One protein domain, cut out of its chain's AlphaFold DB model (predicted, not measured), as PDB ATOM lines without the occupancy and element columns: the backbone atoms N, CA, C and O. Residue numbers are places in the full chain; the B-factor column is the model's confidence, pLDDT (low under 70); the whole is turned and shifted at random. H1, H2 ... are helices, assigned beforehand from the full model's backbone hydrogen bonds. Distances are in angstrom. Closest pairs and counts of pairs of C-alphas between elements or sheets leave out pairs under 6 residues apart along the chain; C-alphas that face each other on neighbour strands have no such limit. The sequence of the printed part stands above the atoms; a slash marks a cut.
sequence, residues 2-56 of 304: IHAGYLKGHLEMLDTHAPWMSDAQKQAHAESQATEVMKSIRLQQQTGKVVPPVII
ATOM      1  N   ILE A   2      29.897  93.663  24.127       82.88
ATOM      2  CA  ILE A   2      30.144  93.590  22.665       82.88
ATOM      3  C   ILE A   2      29.923  92.180  22.080       82.88
ATOM      4  O   ILE A   2      29.218  92.035  21.090       82.88
ATOM      5  N   HIS A   3      30.445  91.136  22.734       89.69
ATOM      6  CA  HIS A   3      30.312  89.752  22.263       89.69
ATOM      7  C   HIS A   3      28.851  89.282  22.130       89.69
ATOM      8  O   HIS A   3      28.481  88.706  21.116       89.69
ATOM      9  N   ALA A   4      28.009  89.550  23.135       88.88
ATOM     10  CA  ALA A   4      26.611  89.114  23.129       88.88
ATOM     11  C   ALA A   4      25.782  89.847  22.060       88.88
ATOM     12  O   ALA A   4      24.969  89.226  21.382       88.88
ATOM     13  N   GLY A   5      26.029  91.150  21.878       86.88
ATOM     14  CA  GLY A   5      25.387  91.935  20.820       86.88
ATOM     15  C   GLY A   5      25.791  91.465  19.423       86.88
ATOM     16  O   GLY A   5      24.928  91.288  18.567       86.88
ATOM     17  N   TYR A   6      27.085  91.192  19.217       92.00
ATOM     18  CA  TYR A   6      27.590  90.647  17.956       92.00
ATOM     19  C   TYR A   6      26.955  89.294  17.628       92.00
ATOM     20  O   TYR A   6      26.456  89.099  16.525       92.00
ATOM     21  N   LEU A   7      26.938  88.383  18.605       93.88
ATOM     22  CA  LEU A   7      26.396  87.040  18.435       93.88
ATOM     23  C   LEU A   7      24.920  87.080  18.020       93.88
ATOM     24  O   LEU A   7      24.548  86.432  17.048       93.88
ATOM     25  N   LYS A   8      24.103  87.894  18.702       94.56
ATOM     26  CA  LYS A   8      22.681  88.052  18.377       94.56
ATOM     27  C   LYS A   8      22.471  88.544  16.942       94.56
ATOM     28  O   LYS A   8      21.750  87.906  16.185       94.56
ATOM     29  N   GLY A   9      23.129  89.639  16.552       89.50
ATOM     30  CA  GLY A   9      22.970  90.192  15.202       89.50
ATOM     31  C   GLY A   9      23.488  89.254  14.106       89.50
ATOM     32  O   GLY A   9      22.916  89.179  13.022       89.50
ATOM     33  N   HIS A  10      24.552  88.497  14.385       94.19
ATOM     34  CA  HIS A  10      25.089  87.533  13.429       94.19
ATOM     35  C   HIS A  10      24.167  86.320  13.245       94.19
ATOM     36  O   HIS A  10      24.033  85.825  12.131       94.19
ATOM     37  N   LEU A  11      23.491  85.871  14.306       96.62
ATOM     38  CA  LEU A  11      22.473  84.823  14.214       96.62
ATOM     39  C   LEU A  11      21.270  85.267  13.370       96.62
ATOM     40  O   LEU A  11      20.892  84.546  12.456       96.62
ATOM     41  N   GLU A  12      20.751  86.479  13.590       94.00
ATOM     42  CA  GLU A  12      19.655  87.048  12.779       94.00
ATOM     43  C   GLU A  12      20.035  87.144  11.285       94.00
ATOM     44  O   GLU A  12      19.238  86.847  10.389       94.00
ATOM     45  N   MET A  13      21.291  87.506  11.004       95.06
ATOM     46  CA  MET A  13      21.848  87.520   9.650       95.06
ATOM     47  C   MET A  13      21.898  86.105   9.049       95.06
ATOM     48  O   MET A  13      21.448  85.905   7.920       95.06
ATOM     49  N   LEU A  14      22.369  85.102   9.796       94.25
ATOM     50  CA  LEU A  14      22.417  83.710   9.333       94.25
ATOM     51  C   LEU A  14      21.028  83.090   9.143       94.25
ATOM     52  O   LEU A  14      20.859  82.263   8.249       94.25
ATOM     53  N   ASP A  15      20.027  83.500   9.919       94.00
ATOM     54  CA  ASP A  15      18.639  83.073   9.713       94.00
ATOM     55  C   ASP A  15      18.097  83.527   8.357       94.00
ATOM     56  O   ASP A  15      17.374  82.782   7.695       94.00
ATOM     57  N   THR A  16      18.504  84.715   7.915       90.56
ATOM     58  CA  THR A  16      18.082  85.282   6.630       90.56
ATOM     59  C   THR A  16      18.909  84.734   5.466       90.56
ATOM     60  O   THR A  16      18.369  84.382   4.418       90.56
ATOM     61  N   HIS A  17      20.231  84.663   5.633       90.38
ATOM     62  CA  HIS A  17      21.162  84.416   4.531       90.38
ATOM     63  C   HIS A  17      21.646  82.974   4.420       90.38
ATOM     64  O   HIS A  17      22.157  82.610   3.365       90.38
ATOM     65  N   ALA A  18      21.491  82.163   5.466       93.69
ATOM     66  CA  ALA A  18      21.887  80.761   5.482       93.69
ATOM     67  C   ALA A  18      20.784  79.851   6.061       93.69
ATOM     68  O   ALA A  18      21.047  79.073   6.984       93.69
ATOM     69  N   PRO A  19      19.546  79.886   5.520       94.56
ATOM     70  CA  PRO A  19      18.429  79.087   6.035       94.56
ATOM     71  C   PRO A  19      18.658  77.568   5.943       94.56
ATOM     72  O   PRO A  19      17.955  76.801   6.591       94.56
ATOM     73  N   TRP A  20      19.643  77.121   5.157       93.62
ATOM     74  CA  TRP A  20      20.040  75.714   5.048       93.62
ATOM     75  C   TRP A  20      20.927  75.221   6.201       93.62
ATOM     76  O   TRP A  20      21.168  74.018   6.300       93.62
ATOM     77  N   MET A  21      21.454  76.120   7.036       96.12
ATOM     78  CA  MET A  21      22.230  75.749   8.219       96.12
ATOM     79  C   MET A  21      21.294  75.394   9.375       96.12
ATOM     80  O   MET A  21      20.313  76.094   9.625       96.12
ATOM     81  N   SER A  22      21.620  74.341  10.124       95.56
ATOM     82  CA  SER A  22      20.941  74.063  11.393       95.56
ATOM     83  C   SER A  22      21.286  75.123  12.441       95.56
ATOM     84  O   SER A  22      22.348  75.744  12.372       95.56
ATOM     85  N   ASP A  23      20.443  75.294  13.459       95.81
ATOM     86  CA  ASP A  23      20.687  76.274  14.529       95.81
ATOM     87  C   ASP A  23      22.039  76.052  15.220       95.81
ATOM     88  O   ASP A  23      22.773  76.999  15.487       95.81
ATOM     89  N   ALA A  24      22.436  74.788  15.411       96.19
ATOM     90  CA  ALA A  24      23.749  74.441  15.952       96.19
ATOM     91  C   ALA A  24      24.903  74.882  15.031       96.19
ATOM     92  O   ALA A  24      25.928  75.369  15.510       96.19
ATOM     93  N   GLN A  25      24.747  74.746  13.710       95.38
ATOM     94  CA  GLN A  25      25.741  75.224  12.744       95.38
ATOM     95  C   GLN A  25      25.805  76.752  12.718       95.38
ATOM     96  O   GLN A  25      26.903  77.309  12.657       95.38
ATOM     97  N   LYS A  26      24.653  77.434  12.783       96.31
ATOM     98  CA  LYS A  26      24.591  78.899  12.834       96.31
ATOM     99  C   LYS A  26      25.270  79.427  14.093       96.31
ATOM    100  O   LYS A  26      26.121  80.306  13.995       96.31
ATOM    101  N   GLN A  27      24.972  78.827  15.245       96.69
ATOM    102  CA  GLN A  27      25.603  79.147  16.522       96.69
ATOM    103  C   GLN A  27      27.124  78.982  16.457       96.69
ATOM    104  O   GLN A  27      27.854  79.920  16.765       96.69
ATOM    105  N   ALA A  28      27.610  77.831  15.983       95.31
ATOM    106  CA  ALA A  28      29.045  77.570  15.878       95.31
ATOM    107  C   ALA A  28      29.759  78.548  14.925       95.31
ATOM    108  O   ALA A  28      30.867  79.010  15.214       95.31
ATOM    109  N   HIS A  29      29.129  78.894  13.797       95.31
ATOM    110  CA  HIS A  29      29.665  79.887  12.866       95.31
ATOM    111  C   HIS A  29      29.704  81.285  13.500       95.31
ATOM    112  O   HIS A  29      30.745  81.940  13.470       95.31
ATOM    113  N   ALA A  30      28.610  81.705  14.142       95.12
ATOM    114  CA  ALA A  30      28.506  82.997  14.808       95.12
ATOM    115  C   ALA A  30      29.532  83.152  15.943       95.12
ATOM    116  O   ALA A  30      30.169  84.198  16.048       95.12
ATOM    117  N   GLU A  31      29.756  82.112  16.751       96.69
ATOM    118  CA  GLU A  31      30.781  82.096  17.806       96.69
ATOM    119  C   GLU A  31      32.206  82.162  17.244       96.69
ATOM    120  O   GLU A  31      33.060  82.892  17.762       96.69
ATOM    121  N   SER A  32      32.465  81.434  16.155       94.62
ATOM    122  CA  SER A  32      33.769  81.454  15.488       94.62
ATOM    123  C   SER A  32      34.061  82.843  14.922       94.62
ATOM    124  O   SER A  32      35.137  83.400  15.150       94.62
ATOM    125  N   GLN A  33      33.076  83.450  14.260       96.12
ATOM    126  CA  GLN A  33      33.206  84.795  13.718       96.12
ATOM    127  C   GLN A  33      33.341  85.842  14.838       96.12
ATOM    128  O   GLN A  33      34.193  86.730  14.752       96.12
ATOM    129  N   ALA A  34      32.569  85.718  15.924       92.06
ATOM    130  CA  ALA A  34      32.687  86.580  17.101       92.06
ATOM    131  C   ALA A  34      34.097  86.514  17.705       92.06
ATOM    132  O   ALA A  34      34.660  87.539  18.092       92.06
ATOM    133  N   THR A  35      34.699  85.323  17.739       94.00
ATOM    134  CA  THR A  35      36.065  85.121  18.230       94.00
ATOM    135  C   THR A  35      37.092  85.880  17.384       94.00
ATOM    136  O   THR A  35      37.948  86.566  17.949       94.00
ATOM    137  N   GLU A  36      36.998  85.821  16.052       93.38
ATOM    138  CA  GLU A  36      37.897  86.564  15.153       93.38
ATOM    139  C   GLU A  36      37.716  88.082  15.266       93.38
ATOM    140  O   GLU A  36      38.699  88.827  15.323       93.38
ATOM    141  N   VAL A  37      36.475  88.552  15.410       89.31
ATOM    142  CA  VAL A  37      36.184  89.970  15.671       89.31
ATOM    143  C   VAL A  37      36.814  90.427  16.986       89.31
ATOM    144  O   VAL A  37      37.493  91.452  17.025       89.31
ATOM    145  N   MET A  38      36.681  89.643  18.058       92.94
ATOM    146  CA  MET A  38      37.292  89.983  19.346       92.94
ATOM    147  C   MET A  38      38.828  89.960  19.299       92.94
ATOM    148  O   MET A  38      39.462  90.761  19.990       92.94
ATOM    149  N   LYS A  39      39.445  89.084  18.491       91.31
ATOM    150  CA  LYS A  39      40.902  89.099  18.254       91.31
ATOM    151  C   LYS A  39      41.338  90.382  17.546       91.31
ATOM    152  O   LYS A  39      42.281  91.020  18.009       91.31
ATOM    153  N   SER A  40      40.640  90.775  16.480       86.88
ATOM    154  CA  SER A  40      40.919  92.009  15.731       86.88
ATOM    155  C   SER A  40      40.785  93.252  16.621       86.88
ATOM    156  O   SER A  40      41.711  94.059  16.669       86.88
ATOM    157  N   ILE A  41      39.718  93.347  17.425       89.06
ATOM    158  CA  ILE A  41      39.517  94.458  18.372       89.06
ATOM    159  C   ILE A  41      40.665  94.536  19.384       89.06
ATOM    160  O   ILE A  41      41.203  95.616  19.625       89.06
ATOM    161  N   ARG A  42      41.078  93.401  19.970       92.19
ATOM    162  CA  ARG A  42      42.215  93.379  20.908       92.19
ATOM    163  C   ARG A  42      43.510  93.818  20.235       92.19
ATOM    164  O   ARG A  42      44.266  94.577  20.832       92.19
ATOM    165  N   LEU A  43      43.767  93.367  19.007       85.56
ATOM    166  CA  LEU A  43      44.984  93.740  18.291       85.56
ATOM    167  C   LEU A  43      44.982  95.226  17.913       85.56
ATOM    168  O   LEU A  43      46.012  95.885  18.026       85.56
ATOM    169  N   GLN A  44      43.825  95.780  17.550       89.56
ATOM    170  CA  GLN A  44      43.665  97.215  17.324       89.56
ATOM    171  C   GLN A  44      43.938  98.022  18.599       89.56
ATOM    172  O   GLN A  44      44.671  99.006  18.551       89.56
ATOM    173  N   GLN A  45      43.433  97.573  19.752       88.06
ATOM    174  CA  GLN A  45      43.720  98.206  21.046       88.06
ATOM    175  C   GLN A  45      45.206  98.143  21.422       88.06
ATOM    176  O   GLN A  45      45.720  99.074  22.032       88.06
ATOM    177  N   GLN A  46      45.903  97.062  21.063       88.81
ATOM    178  CA  GLN A  46      47.331  96.895  21.353       88.81
ATOM    179  C   GLN A  46      48.237  97.704  20.423       88.81
ATOM    180  O   GLN A  46      49.303  98.145  20.840       88.81
ATOM    181  N   THR A  47      47.852  97.845  19.155       88.00
ATOM    182  CA  THR A  47      48.727  98.407  18.115       88.00
ATOM    183  C   THR A  47      48.383  99.841  17.737       88.00
ATOM    184  O   THR A  47      49.162 100.465  17.022       88.00
ATOM    185  N   GLY A  48      47.212 100.345  18.138       87.19
ATOM    186  CA  GLY A  48      46.679 101.630  17.676       87.19
ATOM    187  C   GLY A  48      46.287 101.642  16.192       87.19
ATOM    188  O   GLY A  48      45.826 102.661  15.686       87.19
ATOM    189  N   LYS A  49      46.441 100.522  15.471       77.00
ATOM    190  CA  LYS A  49      46.171 100.410  14.032       77.00
ATOM    191  C   LYS A  49      44.867  99.666  13.785       77.00
ATOM    192  O   LYS A  49      44.537  98.723  14.497       77.00
ATOM    193  N   VAL A  50      44.138 100.054  12.741       82.50
ATOM    194  CA  VAL A  50      42.940  99.322  12.304       82.50
ATOM    195  C   VAL A  50      43.358  97.938  11.807       82.50
ATOM    196  O   VAL A  50      44.103  97.821  10.835       82.50
ATOM    197  N   VAL A  51      42.872  96.890  12.472       80.19
ATOM    198  CA  VAL A  51      43.104  95.494  12.083       80.19
ATOM    199  C   VAL A  51      41.772  94.904  11.634       80.19
ATOM    200  O   VAL A  51      40.891  94.738  12.477       80.19
ATOM    201  N   PRO A  52      41.584  94.567  10.350       75.44
ATOM    202  CA  PRO A  52      40.343  93.952   9.899       75.44
ATOM    203  C   PRO A  52      40.185  92.543  10.502       75.44
ATOM    204  O   PRO A  52      41.169  91.803  10.590       75.44
ATOM    205  N   PRO A  53      38.971  92.146  10.924       83.62
ATOM    206  CA  PRO A  53      38.723  90.787  11.381       83.62
ATOM    207  C   PRO A  53      38.830  89.801  10.219       83.62
ATOM    208  O   PRO A  53      38.445  90.103   9.087       83.62
ATOM    209  N   VAL A  54      39.317  88.596  10.510       88.06
ATOM    210  CA  VAL A  54      39.262  87.493   9.549       88.06
ATOM    211  C   VAL A  54      37.798  87.091   9.378       88.06
ATOM    212  O   VAL A  54      37.083  86.857  10.354       88.06
ATOM    213  N   ILE A  55      37.339  87.047   8.130       91.25
ATOM    214  CA  ILE A  55      35.988  86.605   7.795       91.25
ATOM    215  C   ILE A  55      36.020  85.102   7.556       91.25
ATOM    216  O   ILE A  55      36.745  84.617   6.686       91.25
ATOM    217  N   ILE A  56      35.226  84.374   8.330       90.19
ATOM    218  CA  ILE A  56      35.001  82.950   8.145       90.19
ATOM    219  C   ILE A  56      33.917  82.814   7.073       90.19
ATOM    220  O   ILE A  56      32.805  83.305   7.264       90.19
TER     221      ILE A  56
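What this domain is: This is residues 2 to 56 of the 304 residues of an uncharacterized protein of Pseudomonas mangrovi (UniProt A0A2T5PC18). Look first for one long helix, H2, with the shorter H1 folded back on it as a slanted helical hairpin. The unnamed tail, residues 48 to 56, folds back beside H2. The printed part has 55 residues with two named helices, H1 then H2, and no named strand: all helix. The outline is a rod of 39 by 18 by 15 A, only just loose, close to compact, with a radius of gyration of the C-alphas of 12.4 A.

How they stand to each other: Start from H2, residues 23 to 47; H1, residues 2 to 17, touches it, the closest C-alphas being those of Leu 7 and Ala 30, 5.8 A apart. They run opposite ways at a steep tilt of 44 degrees. In both helices every O i to N i+4 pair is within hydrogen-bond range.

Where its parts are: Find C-alpha 23 at (20.687, 76.274, 14.529); from there H2 runs 35.9 A to C-alpha 47 at (48.727, 98.407, 18.115). H1 begins at C-alpha 2, (30.144, 93.590, 22.665), and spans 22.2 A.

The domain as a whole: The C-alphas farthest apart, Trp 20 and Gly 48, are 39.3 A apart. The printed part has no cut, the link from H1 to H2 is tight, and no printed residue is under 70 in pLDDT.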